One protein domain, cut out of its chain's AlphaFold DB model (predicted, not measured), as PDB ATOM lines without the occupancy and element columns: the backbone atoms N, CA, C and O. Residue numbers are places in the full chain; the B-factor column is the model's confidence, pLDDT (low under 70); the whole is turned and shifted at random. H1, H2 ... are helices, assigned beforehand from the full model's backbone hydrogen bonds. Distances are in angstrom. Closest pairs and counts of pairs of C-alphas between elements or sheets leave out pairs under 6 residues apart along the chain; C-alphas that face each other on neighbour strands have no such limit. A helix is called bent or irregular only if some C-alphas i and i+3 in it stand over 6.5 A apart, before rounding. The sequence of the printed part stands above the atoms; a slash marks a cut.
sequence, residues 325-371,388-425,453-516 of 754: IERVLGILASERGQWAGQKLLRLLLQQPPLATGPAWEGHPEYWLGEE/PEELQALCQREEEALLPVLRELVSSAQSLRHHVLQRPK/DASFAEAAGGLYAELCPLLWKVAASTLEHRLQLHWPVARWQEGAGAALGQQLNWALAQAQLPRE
ATOM      1  N   ILE A 325     198.810 281.568 201.639       80.75
ATOM      2  CA  ILE A 325     199.352 282.890 201.301       80.75
ATOM      3  C   ILE A 325     200.854 282.982 201.591       80.75
ATOM      4  O   ILE A 325     201.614 283.400 200.729       80.75
ATOM      5  N   GLU A 326     201.299 282.442 202.725       81.88
ATOM      6  CA  GLU A 326     202.708 282.400 203.136       81.88
ATOM      7  C   GLU A 326     203.601 281.677 202.115       81.88
ATOM      8  O   GLU A 326     204.696 282.140 201.802       81.88
ATOM      9  N   ARG A 327     203.124 280.564 201.535       84.25
ATOM     10  CA  ARG A 327     203.869 279.816 200.508       84.25
ATOM     11  C   ARG A 327     203.945 280.605 199.205       84.25
ATOM     12  O   ARG A 327     204.996 280.618 198.570       84.25
ATOM     13  N   VAL A 328     202.850 281.251 198.802       85.75
ATOM     14  CA  VAL A 328     202.817 282.084 197.589       85.75
ATOM     15  C   VAL A 328     203.765 283.274 197.742       85.75
ATOM     16  O   VAL A 328     204.611 283.477 196.873       85.75
ATOM     17  N   LEU A 329     203.689 283.997 198.865       85.50
ATOM     18  CA  LEU A 329     204.592 285.109 199.168       85.50
ATOM     19  C   LEU A 329     206.050 284.643 199.220       85.50
ATOM     20  O   LEU A 329     206.904 285.285 198.620       85.50
ATOM     21  N   GLY A 330     206.334 283.493 199.840       85.69
ATOM     22  CA  GLY A 330     207.678 282.917 199.885       85.69
ATOM     23  C   GLY A 330     208.251 282.588 198.502       85.69
ATOM     24  O   GLY A 330     209.416 282.881 198.235       85.69
ATOM     25  N   ILE A 331     207.444 282.032 197.588       85.94
ATOM     26  CA  ILE A 331     207.879 281.755 196.208       85.94
ATOM     27  C   ILE A 331     208.160 283.066 195.460       85.94
ATOM     28  O   ILE A 331     209.215 283.192 194.838       85.94
ATOM     29  N   LEU A 332     207.261 284.052 195.549       86.81
ATOM     30  CA  LEU A 332     207.433 285.355 194.895       86.81
ATOM     31  C   LEU A 332     208.669 286.097 195.424       86.81
ATOM     32  O   LEU A 332     209.499 286.548 194.632       86.81
ATOM     33  N   ALA A 333     208.822 286.152 196.750       87.25
ATOM     34  CA  ALA A 333     209.977 286.729 197.428       87.25
ATOM     35  C   ALA A 333     211.279 286.035 197.015       87.25
ATOM     36  O   ALA A 333     212.286 286.706 196.816       87.25
ATOM     37  N   SER A 334     211.263 284.709 196.827       86.44
ATOM     38  CA  SER A 334     212.471 283.969 196.459       86.44
ATOM     39  C   SER A 334     213.012 284.338 195.074       86.44
ATOM     40  O   SER A 334     214.205 284.588 194.925       86.44
ATOM     41  N   GLU A 335     212.146 284.432 194.063       86.06
ATOM     42  CA  GLU A 335     212.563 284.745 192.693       86.06
ATOM     43  C   GLU A 335     212.893 286.233 192.524       86.06
ATOM     44  O   GLU A 335     213.916 286.581 191.930       86.06
ATOM     45  N   ARG A 336     212.057 287.126 193.075       84.88
ATOM     46  CA  ARG A 336     212.316 288.574 193.026       84.88
ATOM     47  C   ARG A 336     213.521 288.957 193.870       84.88
ATOM     48  O   ARG A 336     214.354 289.717 193.395       84.88
ATOM     49  N   GLY A 337     213.683 288.362 195.050       85.19
ATOM     50  CA  GLY A 337     214.855 288.552 195.900       85.19
ATOM     51  C   GLY A 337     216.141 288.123 195.197       85.19
ATOM     52  O   GLY A 337     217.115 288.870 195.187       85.19
ATOM     53  N   GLN A 338     216.144 286.979 194.501       86.06
ATOM     54  CA  GLN A 338     217.302 286.562 193.699       86.06
ATOM     55  C   GLN A 338     217.638 287.544 192.568       86.06
ATOM     56  O   GLN A 338     218.818 287.766 192.276       86.06
ATOM     57  N   TRP A 339     216.626 288.109 191.903       84.94
ATOM     58  CA  TRP A 339     216.824 289.111 190.855       84.94
ATOM     59  C   TRP A 339     217.322 290.444 191.429       84.94
ATOM     60  O   TRP A 339     218.315 290.983 190.936       84.94
ATOM     61  N   ALA A 340     216.688 290.930 192.498       85.25
ATOM     62  CA  ALA A 340     217.059 292.145 193.210       85.25
ATOM     63  C   ALA A 340     218.494 292.047 193.735       85.25
ATOM     64  O   ALA A 340     219.295 292.938 193.475       85.25
ATOM     65  N   GLY A 341     218.868 290.918 194.346       84.19
ATOM     66  CA  GLY A 341     220.235 290.653 194.791       84.19
ATOM     67  C   GLY A 341     221.246 290.678 193.641       84.19
ATOM     68  O   GLY A 341     222.288 291.315 193.735       84.19
ATOM     69  N   GLN A 342     220.932 290.065 192.494       84.31
ATOM     70  CA  GLN A 342     221.799 290.133 191.308       84.31
ATOM     71  C   GLN A 342     221.950 291.547 190.749       84.31
ATOM     72  O   GLN A 342     223.024 291.914 190.268       84.31
ATOM     73  N   LYS A 343     220.863 292.320 190.741       84.44
ATOM     74  CA  LYS A 343     220.879 293.688 190.244       84.44
ATOM     75  C   LYS A 343     221.663 294.582 191.200       84.44
ATOM     76  O   LYS A 343     222.551 295.273 190.721       84.44
ATOM     77  N   LEU A 344     221.417 294.481 192.506       83.69
ATOM     78  CA  LEU A 344     222.136 295.207 193.551       83.69
ATOM     79  C   LEU A 344     223.636 294.907 193.511       83.69
ATOM     80  O   LEU A 344     224.425 295.843 193.553       83.69
ATOM     81  N   LEU A 345     224.032 293.646 193.292       80.50
ATOM     82  CA  LEU A 345     225.438 293.299 193.077       80.50
ATOM     83  C   LEU A 345     226.021 294.104 191.917       80.50
ATOM     84  O   LEU A 345     227.042 294.750 192.066       80.50
ATOM     85  N   ARG A 346     225.358 294.107 190.755       82.62
ATOM     86  CA  ARG A 346     225.844 294.859 189.589       82.62
ATOM     87  C   ARG A 346     225.933 296.361 189.852       82.62
ATOM     88  O   ARG A 346     226.875 296.959 189.355       82.62
ATOM     89  N   LEU A 347     224.985 296.941 190.592       82.06
ATOM     90  CA  LEU A 347     225.021 298.363 190.951       82.06
ATOM     91  C   LEU A 347     226.232 298.656 191.842       82.06
ATOM     92  O   LEU A 347     227.020 299.533 191.517       82.06
ATOM     93  N   LEU A 348     226.447 297.851 192.886       77.50
ATOM     94  CA  LEU A 348     227.608 297.964 193.771       77.50
ATOM     95  C   LEU A 348     228.942 297.819 193.016       77.50
ATOM     96  O   LEU A 348     229.875 298.573 193.256       77.50
ATOM     97  N   LEU A 349     229.018 296.893 192.056       75.00
ATOM     98  CA  LEU A 349     230.212 296.676 191.229       75.00
ATOM     99  C   LEU A 349     230.491 297.796 190.210       75.00
ATOM    100  O   LEU A 349     231.601 297.873 189.689       75.00
ATOM    101  N   GLN A 350     229.488 298.602 189.857       75.25
ATOM    102  CA  GLN A 350     229.610 299.673 188.862       75.25
ATOM    103  C   GLN A 350     230.074 301.001 189.469       75.25
ATOM    104  O   GLN A 350     230.513 301.879 188.725       75.25
ATOM    105  N   GLN A 351     229.995 301.150 190.792       66.75
ATOM    106  CA  GLN A 351     230.417 302.362 191.484       66.75
ATOM    107  C   GLN A 351     231.948 302.404 191.646       66.75
ATOM    108  O   GLN A 351     232.575 301.365 191.877       66.75
ATOM    109  N   PRO A 352     232.581 303.589 191.540       61.09
ATOM    110  CA  PRO A 352     234.001 303.725 191.838       61.09
ATOM    111  C   PRO A 352     234.262 303.368 193.314       61.09
ATOM    112  O   PRO A 352     233.451 303.721 194.173       61.09
ATOM    113  N   PRO A 353     235.371 302.677 193.643       59.12
ATOM    114  CA  PRO A 353     235.693 302.331 195.026       59.12
ATOM    115  C   PRO A 353     235.812 303.605 195.872       59.12
ATOM    116  O   PRO A 353     236.537 304.528 195.501       59.12
ATOM    117  N   LEU A 354     235.082 303.669 196.995       53.56
ATOM    118  CA  LEU A 354     234.955 304.902 197.787       53.56
ATOM    119  C   LEU A 354     236.218 305.256 198.600       53.56
ATOM    120  O   LEU A 354     236.302 306.367 199.112       53.56
ATOM    121  N   ALA A 355     237.212 304.369 198.713       51.41
ATOM    122  CA  ALA A 355     238.473 304.658 199.398       51.41
ATOM    123  C   ALA A 355     239.588 303.676 198.998       51.41
ATOM    124  O   ALA A 355     239.329 302.511 198.709       51.41
ATOM    125  N   THR A 356     240.838 304.149 199.012       48.69
ATOM    126  CA  THR A 356     242.068 303.366 198.780       48.69
ATOM    127  C   THR A 356     242.775 302.942 200.080       48.69
ATOM    128  O   THR A 356     243.919 302.495 200.027       48.69
ATOM    129  N   GLY A 357     242.127 303.100 201.241       55.47
ATOM    130  CA  GLY A 357     242.651 302.725 202.562       55.47
ATOM    131  C   GLY A 357     241.775 301.678 203.269       55.47
ATOM    132  O   GLY A 357     240.617 301.504 202.882       55.47
ATOM    133  N   PRO A 358     242.304 300.969 204.283       59.00
ATOM    134  CA  PRO A 358     241.537 299.987 205.041       59.00
ATOM    135  C   PRO A 358     240.371 300.674 205.769       59.00
ATOM    136  O   PRO A 358     240.555 301.638 206.507       59.00
ATOM    137  N   ALA A 359     239.153 300.179 205.554       60.97
ATOM    138  CA  ALA A 359     237.927 300.884 205.934       60.97
ATOM    139  C   ALA A 359     237.716 301.048 207.461       60.97
ATOM    140  O   ALA A 359     236.866 301.822 207.888       60.97
ATOM    141  N   TRP A 360     238.512 300.348 208.275       67.88
ATOM    142  CA  TRP A 360     238.488 300.331 209.748       67.88
ATOM    143  C   TRP A 360     239.401 301.377 210.418       67.88
ATOM    144  O   TRP A 360     239.524 301.374 211.637       67.88
ATOM    145  N   GLU A 361     240.043 302.276 209.662       61.16
ATOM    146  CA  GLU A 361     240.824 303.401 210.221       61.16
ATOM    147  C   GLU A 361     239.960 304.629 210.605       61.16
ATOM    148  O   GLU A 361     240.479 305.601 211.151       61.16
ATOM    149  N   GLY A 362     238.648 304.609 210.330       59.03
ATOM    150  CA  GLY A 362     237.698 305.676 210.685       59.03
ATOM    151  C   GLY A 362     236.853 305.376 211.933       59.03
ATOM    152  O   GLY A 362     236.809 304.245 212.408       59.03
ATOM    153  N   HIS A 363     236.129 306.377 212.454       57.50
ATOM    154  CA  HIS A 363     235.170 306.148 213.543       57.50
ATOM    155  C   HIS A 363     233.952 305.323 213.070       57.50
ATOM    156  O   HIS A 363     233.434 305.586 211.979       57.50
ATOM    157  N   PRO A 364     233.434 304.385 213.893       59.41
ATOM    158  CA  PRO A 364     232.244 303.582 213.574       59.41
ATOM    159  C   PRO A 364     230.989 304.403 213.238       59.41
ATOM    160  O   PRO A 364     230.122 303.937 212.502       59.41
ATOM    161  N   GLU A 365     230.896 305.637 213.736       58.72
ATOM    162  CA  GLU A 365     229.797 306.575 213.466       58.72
ATOM    163  C   GLU A 365     229.823 307.097 212.016       58.72
ATOM    164  O   GLU A 365     228.777 307.201 211.373       58.72
ATOM    165  N   TYR A 366     231.011 307.286 211.426       54.06
ATOM    166  CA  TYR A 366     231.154 307.664 210.012       54.06
ATOM    167  C   TYR A 366     230.748 306.541 209.053       54.06
ATOM    168  O   TYR A 366     230.355 306.805 207.915       54.06
ATOM    169  N   TRP A 367     230.783 305.285 209.506       61.56
ATOM    170  CA  TRP A 367     230.234 304.161 208.749       61.56
ATOM    171  C   TRP A 367     228.712 304.247 208.604       61.56
ATOM    172  O   TRP A 367     228.162 303.766 207.615       61.56
ATOM    173  N   LEU A 368     228.026 304.856 209.579       57.75
ATOM    174  CA  LEU A 368     226.567 305.003 209.637       57.75
ATOM    175  C   LEU A 368     226.046 306.291 208.983       57.75
ATOM    176  O   LEU A 368     224.833 306.513 208.970       57.75
ATOM    177  N   GLY A 369     226.939 307.079 208.376       52.84
ATOM    178  CA  GLY A 369     226.577 308.164 207.468       52.84
ATOM    179  C   GLY A 369     226.275 309.509 208.129       52.84
ATOM    180  O   GLY A 369     225.344 310.178 207.691       52.84
ATOM    181  N   GLU A 370     227.048 309.935 209.133       42.53
ATOM    182  CA  GLU A 370     227.022 311.340 209.570       42.53
ATOM    183  C   GLU A 370     227.832 312.256 208.624       42.53
ATOM    184  O   GLU A 370     228.848 311.867 208.045       42.53
ATOM    185  N   GLU A 371     227.318 313.474 208.427       42.09
ATOM    186  CA  GLU A 371     227.496 314.375 207.273       42.09
ATOM    187  C   GLU A 371     228.933 314.861 206.966       42.09
ATOM    188  O   GLU A 371     229.172 315.494 205.933       42.09
ATOM    189  N   PRO A 388     222.205 305.962 195.780       80.62
ATOM    190  CA  PRO A 388     220.948 306.104 196.518       80.62
ATOM    191  C   PRO A 388     219.723 306.219 195.603       80.62
ATOM    192  O   PRO A 388     218.702 305.582 195.867       80.62
ATOM    193  N   GLU A 389     219.826 306.970 194.502       81.25
ATOM    194  CA  GLU A 389     218.755 307.094 193.504       81.25
ATOM    195  C   GLU A 389     218.495 305.756 192.807       81.25
ATOM    196  O   GLU A 389     217.346 305.375 192.592       81.25
ATOM    197  N   GLU A 390     219.548 304.996 192.492       83.38
ATOM    198  CA  GLU A 390     219.411 303.678 191.865       83.38
ATOM    199  C   GLU A 390     218.806 302.635 192.811       83.38
ATOM    200  O   GLU A 390     218.010 301.801 192.368       83.38
ATOM    201  N   LEU A 391     219.136 302.689 194.107       82.06
ATOM    202  CA  LEU A 391     218.513 301.851 195.135       82.06
ATOM    203  C   LEU A 391     217.040 302.210 195.333       82.06
ATOM    204  O   LEU A 391     216.199 301.308 195.381       82.06
ATOM    205  N   GLN A 392     216.705 303.501 195.386       83.62
ATOM    206  CA  GLN A 392     215.319 303.950 195.482       83.62
ATOM    207  C   GLN A 392     214.522 303.537 194.238       83.62
ATOM    208  O   GLN A 392     213.437 302.971 194.363       83.62
ATOM    209  N   ALA A 393     215.092 303.712 193.042       84.31
ATOM    210  CA  ALA A 393     214.482 303.280 191.790       84.31
ATOM    211  C   ALA A 393     214.318 301.754 191.719       84.31
ATOM    212  O   ALA A 393     213.343 301.261 191.153       84.31
ATOM    213  N   LEU A 394     215.253 300.979 192.278       83.19
ATOM    214  CA  LEU A 394     215.131 299.526 192.361       83.19
ATOM    215  C   LEU A 394     213.973 299.125 193.281       83.19
ATOM    216  O   LEU A 394     213.173 298.281 192.891       83.19
ATOM    217  N   CYS A 395     213.831 299.767 194.439       80.69
ATOM    218  CA  CYS A 395     212.733 299.493 195.368       80.69
ATOM    219  C   CYS A 395     211.373 299.887 194.788       80.69
ATOM    220  O   CYS A 395     210.438 299.094 194.849       80.69
ATOM    221  N   GLN A 396     211.287 301.051 194.140       81.88
ATOM    222  CA  GLN A 396     210.082 301.484 193.426       81.88
ATOM    223  C   GLN A 396     209.716 300.505 192.305       81.88
ATOM    224  O   GLN A 396     208.557 300.134 192.167       81.88
ATOM    225  N   ARG A 397     210.696 300.004 191.543       82.62
ATOM    226  CA  ARG A 397     210.451 298.997 190.496       82.62
ATOM    227  C   ARG A 397     209.990 297.650 191.050       82.62
ATOM    228  O   ARG A 397     209.207 296.970 190.388       82.62
ATOM    229  N   GLU A 398     210.490 297.230 192.212       82.81
ATOM    230  CA  GLU A 398     209.993 296.029 192.892       82.81
ATOM    231  C   GLU A 398     208.542 296.221 193.346       82.81
ATOM    232  O   GLU A 398     207.701 295.356 193.095       82.81
ATOM    233  N   GLU A 399     208.233 297.375 193.934       82.00
ATOM    234  CA  GLU A 399     206.889 297.742 194.376       82.00
ATOM    235  C   GLU A 399     205.896 297.805 193.202       82.00
ATOM    236  O   GLU A 399     204.859 297.137 193.223       82.00
ATOM    237  N   GLU A 400     206.242 298.519 192.129       82.31
ATOM    238  CA  GLU A 400     205.441 298.635 190.904       82.31
ATOM    239  C   GLU A 400     205.217 297.285 190.212       82.31
ATOM    240  O   GLU A 400     204.158 297.055 189.626       82.31
ATOM    241  N   ALA A 401     206.191 296.370 190.280       81.06
ATOM    242  CA  ALA A 401     206.063 295.038 189.699       81.06
ATOM    243  C   ALA A 401     205.184 294.104 190.545       81.06
ATOM    244  O   ALA A 401     204.472 293.262 189.992       81.06
ATOM    245  N   LEU A 402     205.228 294.224 191.876       83.62
ATOM    246  CA  LEU A 402     204.563 293.301 192.799       83.62
ATOM    247  C   LEU A 402     203.149 293.737 193.189       83.62
ATOM    248  O   LEU A 402     202.274 292.878 193.310       83.62
ATOM    249  N   LEU A 403     202.881 295.039 193.331       82.56
ATOM    250  CA  LEU A 403     201.555 295.545 193.706       82.56
ATOM    251  C   LEU A 403     200.428 295.086 192.761       82.56
ATOM    252  O   LEU A 403     199.382 294.674 193.270       82.56
ATOM    253  N   PRO A 404     200.585 295.079 191.420       83.25
ATOM    254  CA  PRO A 404     199.556 294.561 190.517       83.25
ATOM    255  C   PRO A 404     199.301 293.062 190.710       83.25
ATOM    256  O   PRO A 404     198.151 292.622 190.680       83.25
ATOM    257  N   VAL A 405     200.359 292.280 190.955       83.88
ATOM    258  CA  VAL A 405     200.270 290.831 191.192       83.88
ATOM    259  C   VAL A 405     199.540 290.548 192.505       83.88
ATOM    260  O   VAL A 405     198.654 289.695 192.543       83.88
ATOM    261  N   LEU A 406     199.871 291.280 193.571       83.62
ATOM    262  CA  LEU A 406     199.228 291.153 194.878       83.62
ATOM    263  C   LEU A 406     197.773 291.628 194.848       83.62
ATOM    264  O   LEU A 406     196.908 290.979 195.431       83.62
ATOM    265  N   ARG A 407     197.470 292.711 194.124       83.50
ATOM    266  CA  ARG A 407     196.089 293.173 193.930       83.50
ATOM    267  C   ARG A 407     195.245 292.104 193.243       83.50
ATOM    268  O   ARG A 407     194.138 291.827 193.701       83.50
ATOM    269  N   GLU A 408     195.785 291.475 192.201       82.81
ATOM    270  CA  GLU A 408     195.087 290.405 191.489       82.81
ATOM    271  C   GLU A 408     194.955 289.124 192.332       82.81
ATOM    272  O   GLU A 408     193.952 288.420 192.249       82.81
ATOM    273  N   LEU A 409     195.923 288.833 193.208       83.69
ATOM    274  CA  LEU A 409     195.822 287.737 194.175       83.69
ATOM    275  C   LEU A 409     194.638 287.947 195.133       83.69
ATOM    276  O   LEU A 409     193.866 287.018 195.366       83.69
ATOM    277  N   VAL A 410     194.476 289.159 195.675       80.56
ATOM    278  CA  VAL A 410     193.390 289.472 196.623       80.56
ATOM    279  C   VAL A 410     192.027 289.550 195.921       80.56
ATOM    280  O   VAL A 410     191.018 289.154 196.511       80.56
ATOM    281  N   SER A 411     191.971 290.030 194.673       79.25
ATOM    282  CA  SER A 411     190.719 290.107 193.908       79.25
ATOM    283  C   SER A 411     190.223 288.728 193.453       79.25
ATOM    284  O   SER A 411     189.017 288.477 193.484       79.25
ATOM    285  N   SER A 412     191.136 287.833 193.057       76.88
ATOM    286  CA  SER A 412     190.802 286.560 192.409       76.88
ATOM    287  C   SER A 412     190.775 285.336 193.331       76.88
ATOM    288  O   SER A 412     190.245 284.310 192.910       76.88
ATOM    289  N   ALA A 413     191.300 285.412 194.562       74.06
ATOM    290  CA  ALA A 413     191.288 284.299 195.518       74.06
ATOM    291  C   ALA A 413     190.455 284.624 196.773       74.06
ATOM    292  O   ALA A 413     190.924 285.263 197.721       74.06
ATOM    293  N   GLN A 414     189.207 284.145 196.810       68.25
ATOM    294  CA  GLN A 414     188.239 284.474 197.869       68.25
ATOM    295  C   GLN A 414     188.653 283.912 199.236       68.25
ATOM    296  O   GLN A 414     188.579 284.601 200.254       68.25
ATOM    297  N   SER A 415     189.148 282.678 199.257       65.31
ATOM    298  CA  SER A 415     189.689 282.019 200.452       65.31
ATOM    299  C   SER A 415     190.876 282.772 201.064       65.31
ATOM    300  O   SER A 415     190.973 282.874 202.284       65.31
ATOM    301  N   LEU A 416     191.741 283.365 200.235       60.38
ATOM    302  CA  LEU A 416     192.887 284.160 200.689       60.38
ATOM    303  C   LEU A 416     192.459 285.550 201.184       60.38
ATOM    304  O   LEU A 416     192.985 286.034 202.186       60.38
ATOM    305  N   ARG A 417     191.445 286.153 200.553       62.59
ATOM    306  CA  ARG A 417     190.860 287.437 200.968       62.59
ATOM    307  C   ARG A 417     190.333 287.409 202.407       62.59
ATOM    308  O   ARG A 417     190.548 288.364 203.154       62.59
ATOM    309  N   HIS A 418     189.671 286.325 202.814       62.00
ATOM    310  CA  HIS A 418     189.136 286.192 204.174       62.00
ATOM    311  C   HIS A 418     190.235 286.136 205.246       62.00
ATOM    312  O   HIS A 418     190.053 286.711 206.316       62.00
ATOM    313  N   HIS A 419     191.387 285.526 204.951       60.47
ATOM    314  CA  HIS A 419     192.519 285.469 205.881       60.47
ATOM    315  C   HIS A 419     193.189 286.831 206.109       60.47
ATOM    316  O   HIS A 419     193.637 287.104 207.221       60.47
ATOM    317  N   VAL A 420     193.238 287.690 205.087       59.59
ATOM    318  CA  VAL A 420     193.874 289.018 205.176       59.59
ATOM    319  C   VAL A 420     192.953 290.037 205.847       59.59
ATOM    320  O   VAL A 420     193.392 290.794 206.706       59.59
ATOM    321  N   LEU A 421     191.656 290.029 205.515       57.88
ATOM    322  CA  LEU A 421     190.693 291.004 206.046       57.88
ATOM    323  C   LEU A 421     190.216 290.707 207.481       57.88
ATOM    324  O   LEU A 421     189.673 291.601 208.122       57.88
ATOM    325  N   GLN A 422     190.398 289.483 207.992       51.84
ATOM    326  CA  GLN A 422     190.007 289.101 209.360       51.84
ATOM    327  C   GLN A 422     191.164 289.107 210.371       51.84
ATOM    328  O   GLN A 422     190.950 288.749 211.531       51.84
ATOM    329  N   ARG A 423     192.385 289.510 209.986       49.12
ATOM    330  CA  ARG A 423     193.448 289.709 210.980       49.12
ATOM    331  C   ARG A 423     193.058 290.860 211.920       49.12
ATOM    332  O   ARG A 423     192.670 291.922 211.428       49.12
ATOM    333  N   PRO A 424     193.153 290.683 213.251       35.22
ATOM    334  CA  PRO A 424     192.922 291.777 214.184       35.22
ATOM    335  C   PRO A 424     193.950 292.870 213.887       35.22
ATOM    336  O   PRO A 424     195.157 292.632 213.941       35.22
ATOM    337  N   LYS A 425     193.464 294.054 213.501       36.22
ATOM    338  CA  LYS A 425     194.307 295.232 213.288       36.22
ATOM    339  C   LYS A 425     195.060 295.500 214.593       36.22
ATOM    340  O   LYS A 425     194.418 295.667 215.626       36.22
ATOM    341  N   ASP A 453     187.583 298.325 195.468       59.06
ATOM    342  CA  ASP A 453     188.897 298.598 194.870       59.06
ATOM    343  C   ASP A 453     189.883 299.224 195.867       59.06
ATOM    344  O   ASP A 453     191.049 298.826 195.916       59.06
ATOM    345  N   ALA A 454     189.405 300.137 196.720       62.72
ATOM    346  CA  ALA A 454     190.194 300.688 197.820       62.72
ATOM    347  C   ALA A 454     190.599 299.597 198.827       62.72
ATOM    348  O   ALA A 454     191.772 299.490 199.179       62.72
ATOM    349  N   SER A 455     189.668 298.709 199.203       67.56
ATOM    350  CA  SER A 455     189.964 297.592 200.114       67.56
ATOM    351  C   SER A 455     190.977 296.592 199.536       67.56
ATOM    352  O   SER A 455     191.781 296.027 200.276       67.56
ATOM    353  N   PHE A 456     190.974 296.386 198.213       69.81
ATOM    354  CA  PHE A 456     191.944 295.524 197.536       69.81
ATOM    355  C   PHE A 456     193.332 296.156 197.477       69.81
ATOM    356  O   PHE A 456     194.326 295.452 197.651       69.81
ATOM    357  N   ALA A 457     193.410 297.467 197.252       75.12
ATOM    358  CA  ALA A 457     194.672 298.196 197.281       75.12
ATOM    359  C   ALA A 457     195.293 298.203 198.688       75.12
ATOM    360  O   ALA A 457     196.483 297.932 198.819       75.12
ATOM    361  N   GLU A 458     194.489 298.418 199.734       75.75
ATOM    362  CA  GLU A 458     194.948 298.360 201.129       75.75
ATOM    363  C   GLU A 458     195.427 296.956 201.524       75.75
ATOM    364  O   GLU A 458     196.508 296.804 202.093       75.75
ATOM    365  N   ALA A 459     194.667 295.913 201.176       76.38
ATOM    366  CA  ALA A 459     195.058 294.531 201.445       76.38
ATOM    367  C   ALA A 459     196.334 294.127 200.683       76.38
ATOM    368  O   ALA A 459     197.192 293.449 201.243       76.38
ATOM    369  N   ALA A 460     196.492 294.569 199.429       79.38
ATOM    370  CA  ALA A 460     197.718 294.357 198.662       79.38
ATOM    371  C   ALA A 460     198.921 295.085 199.286       79.38
ATOM    372  O   ALA A 460     200.004 294.510 199.338       79.38
ATOM    373  N   GLY A 461     198.723 296.300 199.810       78.81
ATOM    374  CA  GLY A 461     199.746 297.035 200.559       78.81
ATOM    375  C   GLY A 461     200.169 296.314 201.843       78.81
ATOM    376  O   GLY A 461     201.360 296.187 202.110       78.81
ATOM    377  N   GLY A 462     199.213 295.752 202.592       78.31
ATOM    378  CA  GLY A 462     199.508 294.919 203.764       78.31
ATOM    379  C   GLY A 462     200.309 293.656 203.420       78.31
ATOM    380  O   GLY A 462     201.285 293.338 204.092       78.31
ATOM    381  N   LEU A 463     199.958 292.972 202.325       81.31
ATOM    382  CA  LEU A 463     200.716 291.809 201.846       81.31
ATOM    383  C   LEU A 463     202.105 292.177 201.323       81.31
ATOM    384  O   LEU A 463     203.038 291.388 201.469       81.31
ATOM    385  N   TYR A 464     202.251 293.353 200.711       81.88
ATOM    386  CA  TYR A 464     203.550 293.856 200.283       81.88
ATOM    387  C   TYR A 464     204.456 294.116 201.486       81.88
ATOM    388  O   TYR A 464     205.614 293.709 201.445       81.88
ATOM    389  N   ALA A 465     203.925 294.687 202.573       79.75
ATOM    390  CA  ALA A 465     204.670 294.852 203.820       79.75
ATOM    391  C   ALA A 465     205.177 293.504 204.365       79.75
ATOM    392  O   ALA A 465     206.342 293.392 204.708       79.75
ATOM    393  N   GLU A 466     204.372 292.437 204.331       80.94
ATOM    394  CA  GLU A 466     204.828 291.093 204.742       80.94
ATOM    395  C   GLU A 466     205.853 290.463 203.783       80.94
ATOM    396  O   GLU A 466     206.714 289.683 204.196       80.94
ATOM    397  N   LEU A 467     205.762 290.770 202.489       81.88
ATOM    398  CA  LEU A 467     206.641 290.215 201.462       81.88
ATOM    399  C   LEU A 467     207.995 290.931 201.387       81.88
ATOM    400  O   LEU A 467     209.001 290.283 201.095       81.88
ATOM    401  N   CYS A 468     208.036 292.235 201.658       80.31
ATOM    402  CA  CYS A 468     209.247 293.056 201.639       80.31
ATOM    403  C   CYS A 468     210.421 292.452 202.424       80.31
ATOM    404  O   CYS A 468     211.467 292.219 201.810       80.31
ATOM    405  N   PRO A 469     210.297 292.139 203.729       79.62
ATOM    406  CA  PRO A 469     211.411 291.591 204.498       79.62
ATOM    407  C   PRO A 469     211.851 290.224 203.957       79.62
ATOM    408  O   PRO A 469     213.044 289.940 203.873       79.62
ATOM    409  N   LEU A 470     210.911 289.386 203.497       81.81
ATOM    410  CA  LEU A 470     211.234 288.090 202.889       81.81
ATOM    411  C   LEU A 470     212.038 288.246 201.592       81.81
ATOM    412  O   LEU A 470     212.976 287.482 201.355       81.81
ATOM    413  N   LEU A 471     211.686 289.225 200.755       84.81
ATOM    414  CA  LEU A 471     212.373 289.512 199.497       84.81
ATOM    415  C   LEU A 471     213.810 289.958 199.757       84.81
ATOM    416  O   LEU A 471     214.740 289.394 199.175       84.81
ATOM    417  N   TRP A 472     214.000 290.930 200.652       82.44
ATOM    418  CA  TRP A 472     215.320 291.486 200.955       82.44
ATOM    419  C   TRP A 472     216.225 290.503 201.682       82.44
ATOM    420  O   TRP A 472     217.408 290.417 201.357       82.44
ATOM    421  N   LYS A 473     215.662 289.650 202.536       81.81
ATOM    422  CA  LYS A 473     216.384 288.525 203.129       81.81
ATOM    423  C   LYS A 473     216.909 287.546 202.077       81.81
ATOM    424  O   LYS A 473     218.062 287.116 202.136       81.81
ATOM    425  N   VAL A 474     216.090 287.190 201.080       83.31
ATOM    426  CA  VAL A 474     216.556 286.328 199.979       83.31
ATOM    427  C   VAL A 474     217.580 287.059 199.109       83.31
ATOM    428  O   VAL A 474     218.576 286.447 198.714       83.31
ATOM    429  N   ALA A 475     217.391 288.353 198.847       82.88
ATOM    430  CA  ALA A 475     218.358 289.165 198.113       82.88
ATOM    431  C   ALA A 475     219.725 289.177 198.808       82.88
ATOM    432  O   ALA A 475     220.727 288.875 198.157       82.88
ATOM    433  N   ALA A 476     219.752 289.412 200.122       73.81
ATOM    434  CA  ALA A 476     220.950 289.357 200.952       73.81
ATOM    435  C   ALA A 476     221.630 287.981 200.885       73.81
ATOM    436  O   ALA A 476     222.813 287.901 200.571       73.81
ATOM    437  N   SER A 477     220.879 286.885 201.050       79.81
ATOM    438  CA  SER A 477     221.444 285.527 200.945       79.81
ATOM    439  C   SER A 477     221.979 285.191 199.544       79.81
ATOM    440  O   SER A 477     222.969 284.480 199.392       79.81
ATOM    441  N   THR A 478     221.348 285.721 198.492       81.31
ATOM    442  CA  THR A 478     221.786 285.516 197.103       81.31
ATOM    443  C   THR A 478     223.067 286.289 196.822       81.31
ATOM    444  O   THR A 478     223.950 285.787 196.125       81.31
ATOM    445  N   LEU A 479     223.157 287.508 197.352       76.88
ATOM    446  CA  LEU A 479     224.353 288.334 197.318       76.88
ATOM    447  C   LEU A 479     225.499 287.652 198.047       76.88
ATOM    448  O   LEU A 479     226.536 287.450 197.434       76.88
ATOM    449  N   GLU A 480     225.278 287.211 199.285       73.38
ATOM    450  CA  GLU A 480     226.244 286.443 200.069       73.38
ATOM    451  C   GLU A 480     226.730 285.214 199.298       73.38
ATOM    452  O   GLU A 480     227.929 285.040 199.107       73.38
ATOM    453  N   HIS A 481     225.819 284.381 198.791       77.56
ATOM    454  CA  HIS A 481     226.198 283.158 198.090       77.56
ATOM    455  C   HIS A 481     226.999 283.440 196.813       77.56
ATOM    456  O   HIS A 481     227.973 282.752 196.510       77.56
ATOM    457  N   ARG A 482     226.613 284.471 196.053       73.94
ATOM    458  CA  ARG A 482     227.354 284.883 194.856       73.94
ATOM    459  C   ARG A 482     228.696 285.483 195.212       73.94
ATOM    460  O   ARG A 482     229.661 285.183 194.524       73.94
ATOM    461  N   LEU A 483     228.764 286.283 196.266       69.69
ATOM    462  CA  LEU A 483     230.017 286.819 196.760       69.69
ATOM    463  C   LEU A 483     230.917 285.689 197.225       69.69
ATOM    464  O   LEU A 483     232.030 285.677 196.762       69.69
ATOM    465  N   GLN A 484     230.446 284.678 197.962       68.62
ATOM    466  CA  GLN A 484     231.239 283.499 198.353       68.62
ATOM    467  C   GLN A 484     231.729 282.669 197.154       68.62
ATOM    468  O   GLN A 484     232.872 282.216 197.136       68.62
ATOM    469  N   LEU A 485     230.882 282.463 196.138       63.94
ATOM    470  CA  LEU A 485     231.239 281.701 194.934       63.94
ATOM    471  C   LEU A 485     232.169 282.468 193.984       63.94
ATOM    472  O   LEU A 485     233.001 281.856 193.316       63.94
ATOM    473  N   HIS A 486     232.016 283.790 193.894       61.22
ATOM    474  CA  HIS A 486     232.835 284.668 193.055       61.22
ATOM    475  C   HIS A 486     234.002 285.313 193.819       61.22
ATOM    476  O   HIS A 486     234.891 285.871 193.179       61.22
ATOM    477  N   TRP A 487     234.053 285.152 195.145       56.50
ATOM    478  CA  TRP A 487     235.132 285.573 196.042       56.50
ATOM    479  C   TRP A 487     236.514 285.135 195.550       56.50
ATOM    480  O   TRP A 487     237.450 285.930 195.625       56.50
ATOM    481  N   PRO A 488     236.688 283.917 194.982       48.78
ATOM    482  CA  PRO A 488     238.002 283.468 194.551       48.78
ATOM    483  C   PRO A 488     238.369 283.874 193.116       48.78
ATOM    484  O   PRO A 488     239.443 283.496 192.647       48.78
ATOM    485  N   VAL A 489     237.534 284.617 192.378       40.94
ATOM    486  CA  VAL A 489     237.812 284.918 190.965       40.94
ATOM    487  C   VAL A 489     238.224 286.379 190.786       40.94
ATOM    488  O   VAL A 489     237.420 287.246 190.468       40.94
ATOM    489  N   ALA A 490     239.537 286.578 190.922       38.56
ATOM    490  CA  ALA A 490     240.336 287.710 190.448       38.56
ATOM    491  C   ALA A 490     240.238 289.044 191.227       38.56
ATOM    492  O   ALA A 490     239.377 289.876 190.976       38.56
ATOM    493  N   ARG A 491     241.268 289.304 192.050       45.34
ATOM    494  CA  ARG A 491     241.751 290.648 192.444       45.34
ATOM    495  C   ARG A 491     240.729 291.592 193.098       45.34
ATOM    496  O   ARG A 491     240.720 292.784 192.797       45.34
ATOM    497  N   TRP A 492     239.952 291.104 194.053       54.31
ATOM    498  CA  TRP A 492     239.386 292.009 195.052       54.31
ATOM    499  C   TRP A 492     240.495 292.371 196.049       54.31
ATOM    500  O   TRP A 492     241.139 291.481 196.602       54.31
ATOM    501  N   GLN A 493     240.827 293.662 196.149       61.41
ATOM    502  CA  GLN A 493     241.860 294.177 197.059       61.41
ATOM    503  C   GLN A 493     241.422 293.986 198.524       61.41
ATOM    504  O   GLN A 493     240.224 293.894 198.795       61.41
ATOM    505  N   GLU A 494     242.375 293.923 199.463       64.06
ATOM    506  CA  GLU A 494     242.072 293.921 200.905       64.06
ATOM    507  C   GLU A 494     241.142 295.105 201.249       64.06
ATOM    508  O   GLU A 494     241.410 296.235 200.844       64.06
ATOM    509  N   GLY A 495     240.038 294.851 201.965       69.75
ATOM    510  CA  GLY A 495     239.063 295.882 202.358       69.75
ATOM    511  C   GLY A 495     237.953 296.178 201.338       69.75
ATOM    512  O   GLY A 495     237.188 297.126 201.523       69.75
ATOM    513  N   ALA A 496     237.841 295.398 200.260       73.38
ATOM    514  CA  ALA A 496     236.799 295.576 199.257       73.38
ATOM    515  C   ALA A 496     235.364 295.323 199.754       73.38
ATOM    516  O   ALA A 496     234.471 296.112 199.450       73.38
ATOM    517  N   GLY A 497     235.112 294.234 200.482       75.88
ATOM    518  CA  GLY A 497     233.807 293.951 201.081       75.88
ATOM    519  C   GLY A 497     233.405 295.020 202.097       75.88
ATOM    520  O   GLY A 497     232.247 295.428 202.135       75.88
ATOM    521  N   ALA A 498     234.368 295.565 202.837       77.00
ATOM    522  CA  ALA A 498     234.158 296.687 203.730       77.00
ATOM    523  C   ALA A 498     233.812 297.966 202.956       77.00
ATOM    524  O   ALA A 498     232.806 298.602 203.256       77.00
ATOM    525  N   ALA A 499     234.542 298.299 201.891       76.38
ATOM    526  CA  ALA A 499     234.187 299.429 201.033       76.38
ATOM    527  C   ALA A 499     232.769 299.286 200.442       76.38
ATOM    528  O   ALA A 499     232.003 300.249 200.439       76.38
ATOM    529  N   LEU A 500     232.382 298.080 200.007       77.69
ATOM    530  CA  LEU A 500     231.027 297.792 199.523       77.69
ATOM    531  C   LEU A 500     229.970 297.918 200.631       77.69
ATOM    532  O   LEU A 500     228.894 298.469 200.396       77.69
ATOM    533  N   GLY A 501     230.268 297.431 201.837       79.25
ATOM    534  CA  GLY A 501     229.407 297.575 203.009       79.25
ATOM    535  C   GLY A 501     229.200 299.042 203.390       79.25
ATOM    536  O   GLY A 501     228.067 299.457 203.623       79.25
ATOM    537  N   GLN A 502     230.263 299.847 203.366       77.81
ATOM    538  CA  GLN A 502     230.208 301.283 203.631       77.81
ATOM    539  C   GLN A 502     229.396 302.024 202.565       77.81
ATOM    540  O   GLN A 502     228.537 302.836 202.899       77.81
ATOM    541  N   GLN A 503     229.622 301.715 201.284       77.50
ATOM    542  CA  GLN A 503     228.853 302.277 200.171       77.50
ATOM    543  C   GLN A 503     227.362 301.957 200.292       77.50
ATOM    544  O   GLN A 503     226.526 302.841 200.103       77.50
ATOM    545  N   LEU A 504     227.029 300.709 200.636       81.25
ATOM    546  CA  LEU A 504     225.650 300.295 200.856       81.25
ATOM    547  C   LEU A 504     225.042 301.052 202.040       81.25
ATOM    548  O   LEU A 504     223.971 301.626 201.892       81.25
ATOM    549  N   ASN A 505     225.727 301.113 203.183       79.50
ATOM    550  CA  ASN A 505     225.206 301.772 204.379       79.50
ATOM    551  C   ASN A 505     225.012 303.284 204.181       79.50
ATOM    552  O   ASN A 505     223.986 303.837 204.573       79.50
ATOM    553  N   TRP A 506     225.947 303.939 203.489       77.56
ATOM    554  CA  TRP A 506     225.810 305.339 203.092       77.56
ATOM    555  C   TRP A 506     224.602 305.549 202.173       77.56
ATOM    556  O   TRP A 506     223.804 306.463 202.384       77.56
ATOM    557  N   ALA A 507     224.418 304.675 201.181       80.25
ATOM    558  CA  ALA A 507     223.287 304.789 200.274       80.25
ATOM    559  C   ALA A 507     221.945 304.518 200.970       80.25
ATOM    560  O   ALA A 507     220.954 305.162 200.638       80.25
ATOM    561  N   LEU A 508     221.915 303.638 201.977       79.31
ATOM    562  CA  LEU A 508     220.746 303.418 202.834       79.31
ATOM    563  C   LEU A 508     220.416 304.631 203.710       79.31
ATOM    564  O   LEU A 508     219.239 304.889 203.943       79.31
ATOM    565  N   ALA A 509     221.419 305.379 204.181       75.88
ATOM    566  CA  ALA A 509     221.199 306.591 204.971       75.88
ATOM    567  C   ALA A 509     220.541 307.718 204.151       75.88
ATOM    568  O   ALA A 509     219.789 308.518 204.701       75.88
ATOM    569  N   GLN A 510     220.805 307.755 202.841       77.81
ATOM    570  CA  GLN A 510     220.277 308.764 201.914       77.81
ATOM    571  C   GLN A 510     218.979 308.327 201.209       77.81
ATOM    572  O   GLN A 510     218.178 309.167 200.799       77.81
ATOM    573  N   ALA A 511     218.755 307.021 201.041       76.00
ATOM    574  CA  ALA A 511     217.595 306.497 200.325       76.00
ATOM    575  C   ALA A 511     216.325 306.477 201.195       76.00
ATOM    576  O   ALA A 511     216.323 306.027 202.339       76.00
ATOM    577  N   GLN A 512     215.194 306.892 200.618       73.88
ATOM    578  CA  GLN A 512     213.883 306.822 201.274       73.88
ATOM    579  C   GLN A 512     213.294 305.411 201.142       73.88
ATOM    580  O   GLN A 512     212.512 305.129 200.232       73.88
ATOM    581  N   LEU A 513     213.705 304.513 202.036       69.25
ATOM    582  CA  LEU A 513     213.311 303.104 202.036       69.25
ATOM    583  C   LEU A 513     212.351 302.777 203.188       69.25
ATOM    584  O   LEU A 513     212.473 303.355 204.273       69.25
ATOM    585  N   PRO A 514     211.430 301.811 203.008       69.88
ATOM    586  CA  PRO A 514     210.714 301.209 204.123       69.88
ATOM    587  C   PRO A 514     211.688 300.693 205.189       69.88
ATOM    588  O   PRO A 514     212.738 300.124 204.882       69.88
ATOM    589  N   ARG A 515     211.326 300.869 206.462       70.44
ATOM    590  CA  ARG A 515     212.190 300.523 207.602       70.44
ATOM    591  C   ARG A 515     212.685 299.074 207.550       70.44
ATOM    592  O   ARG A 515     213.869 298.826 207.736       70.44
ATOM    593  N   GLU A 516     211.793 298.139 207.244       68.94
ATOM    594  CA  GLU A 516     212.085 296.701 207.221       68.94
ATOM    595  C   GLU A 516     213.104 296.324 206.130       68.94
ATOM    596  O   GLU A 516     213.947 295.457 206.340       68.94
TER     597      GLU A 516
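What this domain is: This is residues 325 to 371, 388 to 425 and 453 to 516 of the 754 residues of an uncharacterized protein of Anolis carolinensis (UniProt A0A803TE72). A long, loosely built frame of helices: H1 runs through the middle with H3a beside it on one side, while H5b crosses it on the other. At one end of the long axis H3b crosses H5a and short H4 turns off at a corner; towards the other end H6 slants past the ends of H1 and H3a, with tiny H2 beside it. The printed part has 149 residues with six named helices, H1 to H6 in chain order, and no named strand: the class is all helix. Helix packing is mostly crossed: of the 4 pairs of helices that touch and have a tilt, leaving out those that touch only at the corner or only at their ends, 1 is at a shallow tilt. The whole is loose, with a radius of gyration of the C-alphas of 18.5 A, and elongated, spanning 57 by 35 by 23 A.

How they stand to each other: Begin with H5, residues 453 to 486, assigned as one helix by its hydrogen bonds but bent: C-alphas 466 and 469 are 6.6 A apart, and its arms H5a and H5b stand at a steep tilt of 41 degrees. H5b touches H1, residues 325 to 350, at a steep tilt of 47 degrees, the same way; the closest C-alphas, of Gly 341 and Ala 475, are 4.1 A apart. H3, residues 388 to 412, is also one helix by its hydrogen bonds but bent, with 6.6 A between C-alphas 401 and 404, and taken whole it is the hub, touching 4 other helices. H1, with residues 336 to 347 alone, touches H3a at a shallow tilt of 29 degrees, opposite ways, closest at C-alphas of Ala 340 and Leu 394, 7.7 A. H3b touches H5a at a steep tilt of 61 degrees, opposite ways; C-alphas of Arg 407 and Ala 460 come closest, 5.1 A. H4, residues 414 to 421, touches H3b only at the corner, closest at C-alphas of Val 410 and Arg 417, 5.4 A. H6, residues 496 to 510, and H3a touch only at their ends, closest at C-alphas of Pro 388 and Ala 507, 4.6 A. H2, residues 364 to 367, only just touches H6, with 3 pairs of C-alphas within 8 A, the closest those of Trp 367 and Gln 502, 5.9 A. H3a and H5b are apart. Every O i to N i+4 pair is within hydrogen-bond range in H1, H3a, H3b, H5a, H5b and H6; H4 has 3 of 4, and H2 is too short for one.

Where its parts are: Find C-alpha 325 at (199.352, 282.890, 201.301); from there H1 runs 36.8 A to C-alpha 350. H5a, residues 453 to 466, spans 20.2 A, and H5b, residues 469 to 486, 25.3 A. H3a, residues 388 to 401, spans 19.8 A, and H3b, residues 404 to 412, 12.0 A. H6 runs 21.3 A to C-alpha 510 at (220.277, 308.764, 201.914).

The domain as a whole: Gly 357 and Gln 414 have the two C-alphas farthest apart, 57.6 A. Two cuts leave out residues 372 to 387, a gap of 15.1 A between C-alphas, and 426 to 452, 19.5 A. The link from H1 to H2 is long, 13 residues. Mean pLDDT of the printed part is 72.6; 53 residues are under 70, among them 351 to 371, 414 to 425 and 483 to 495.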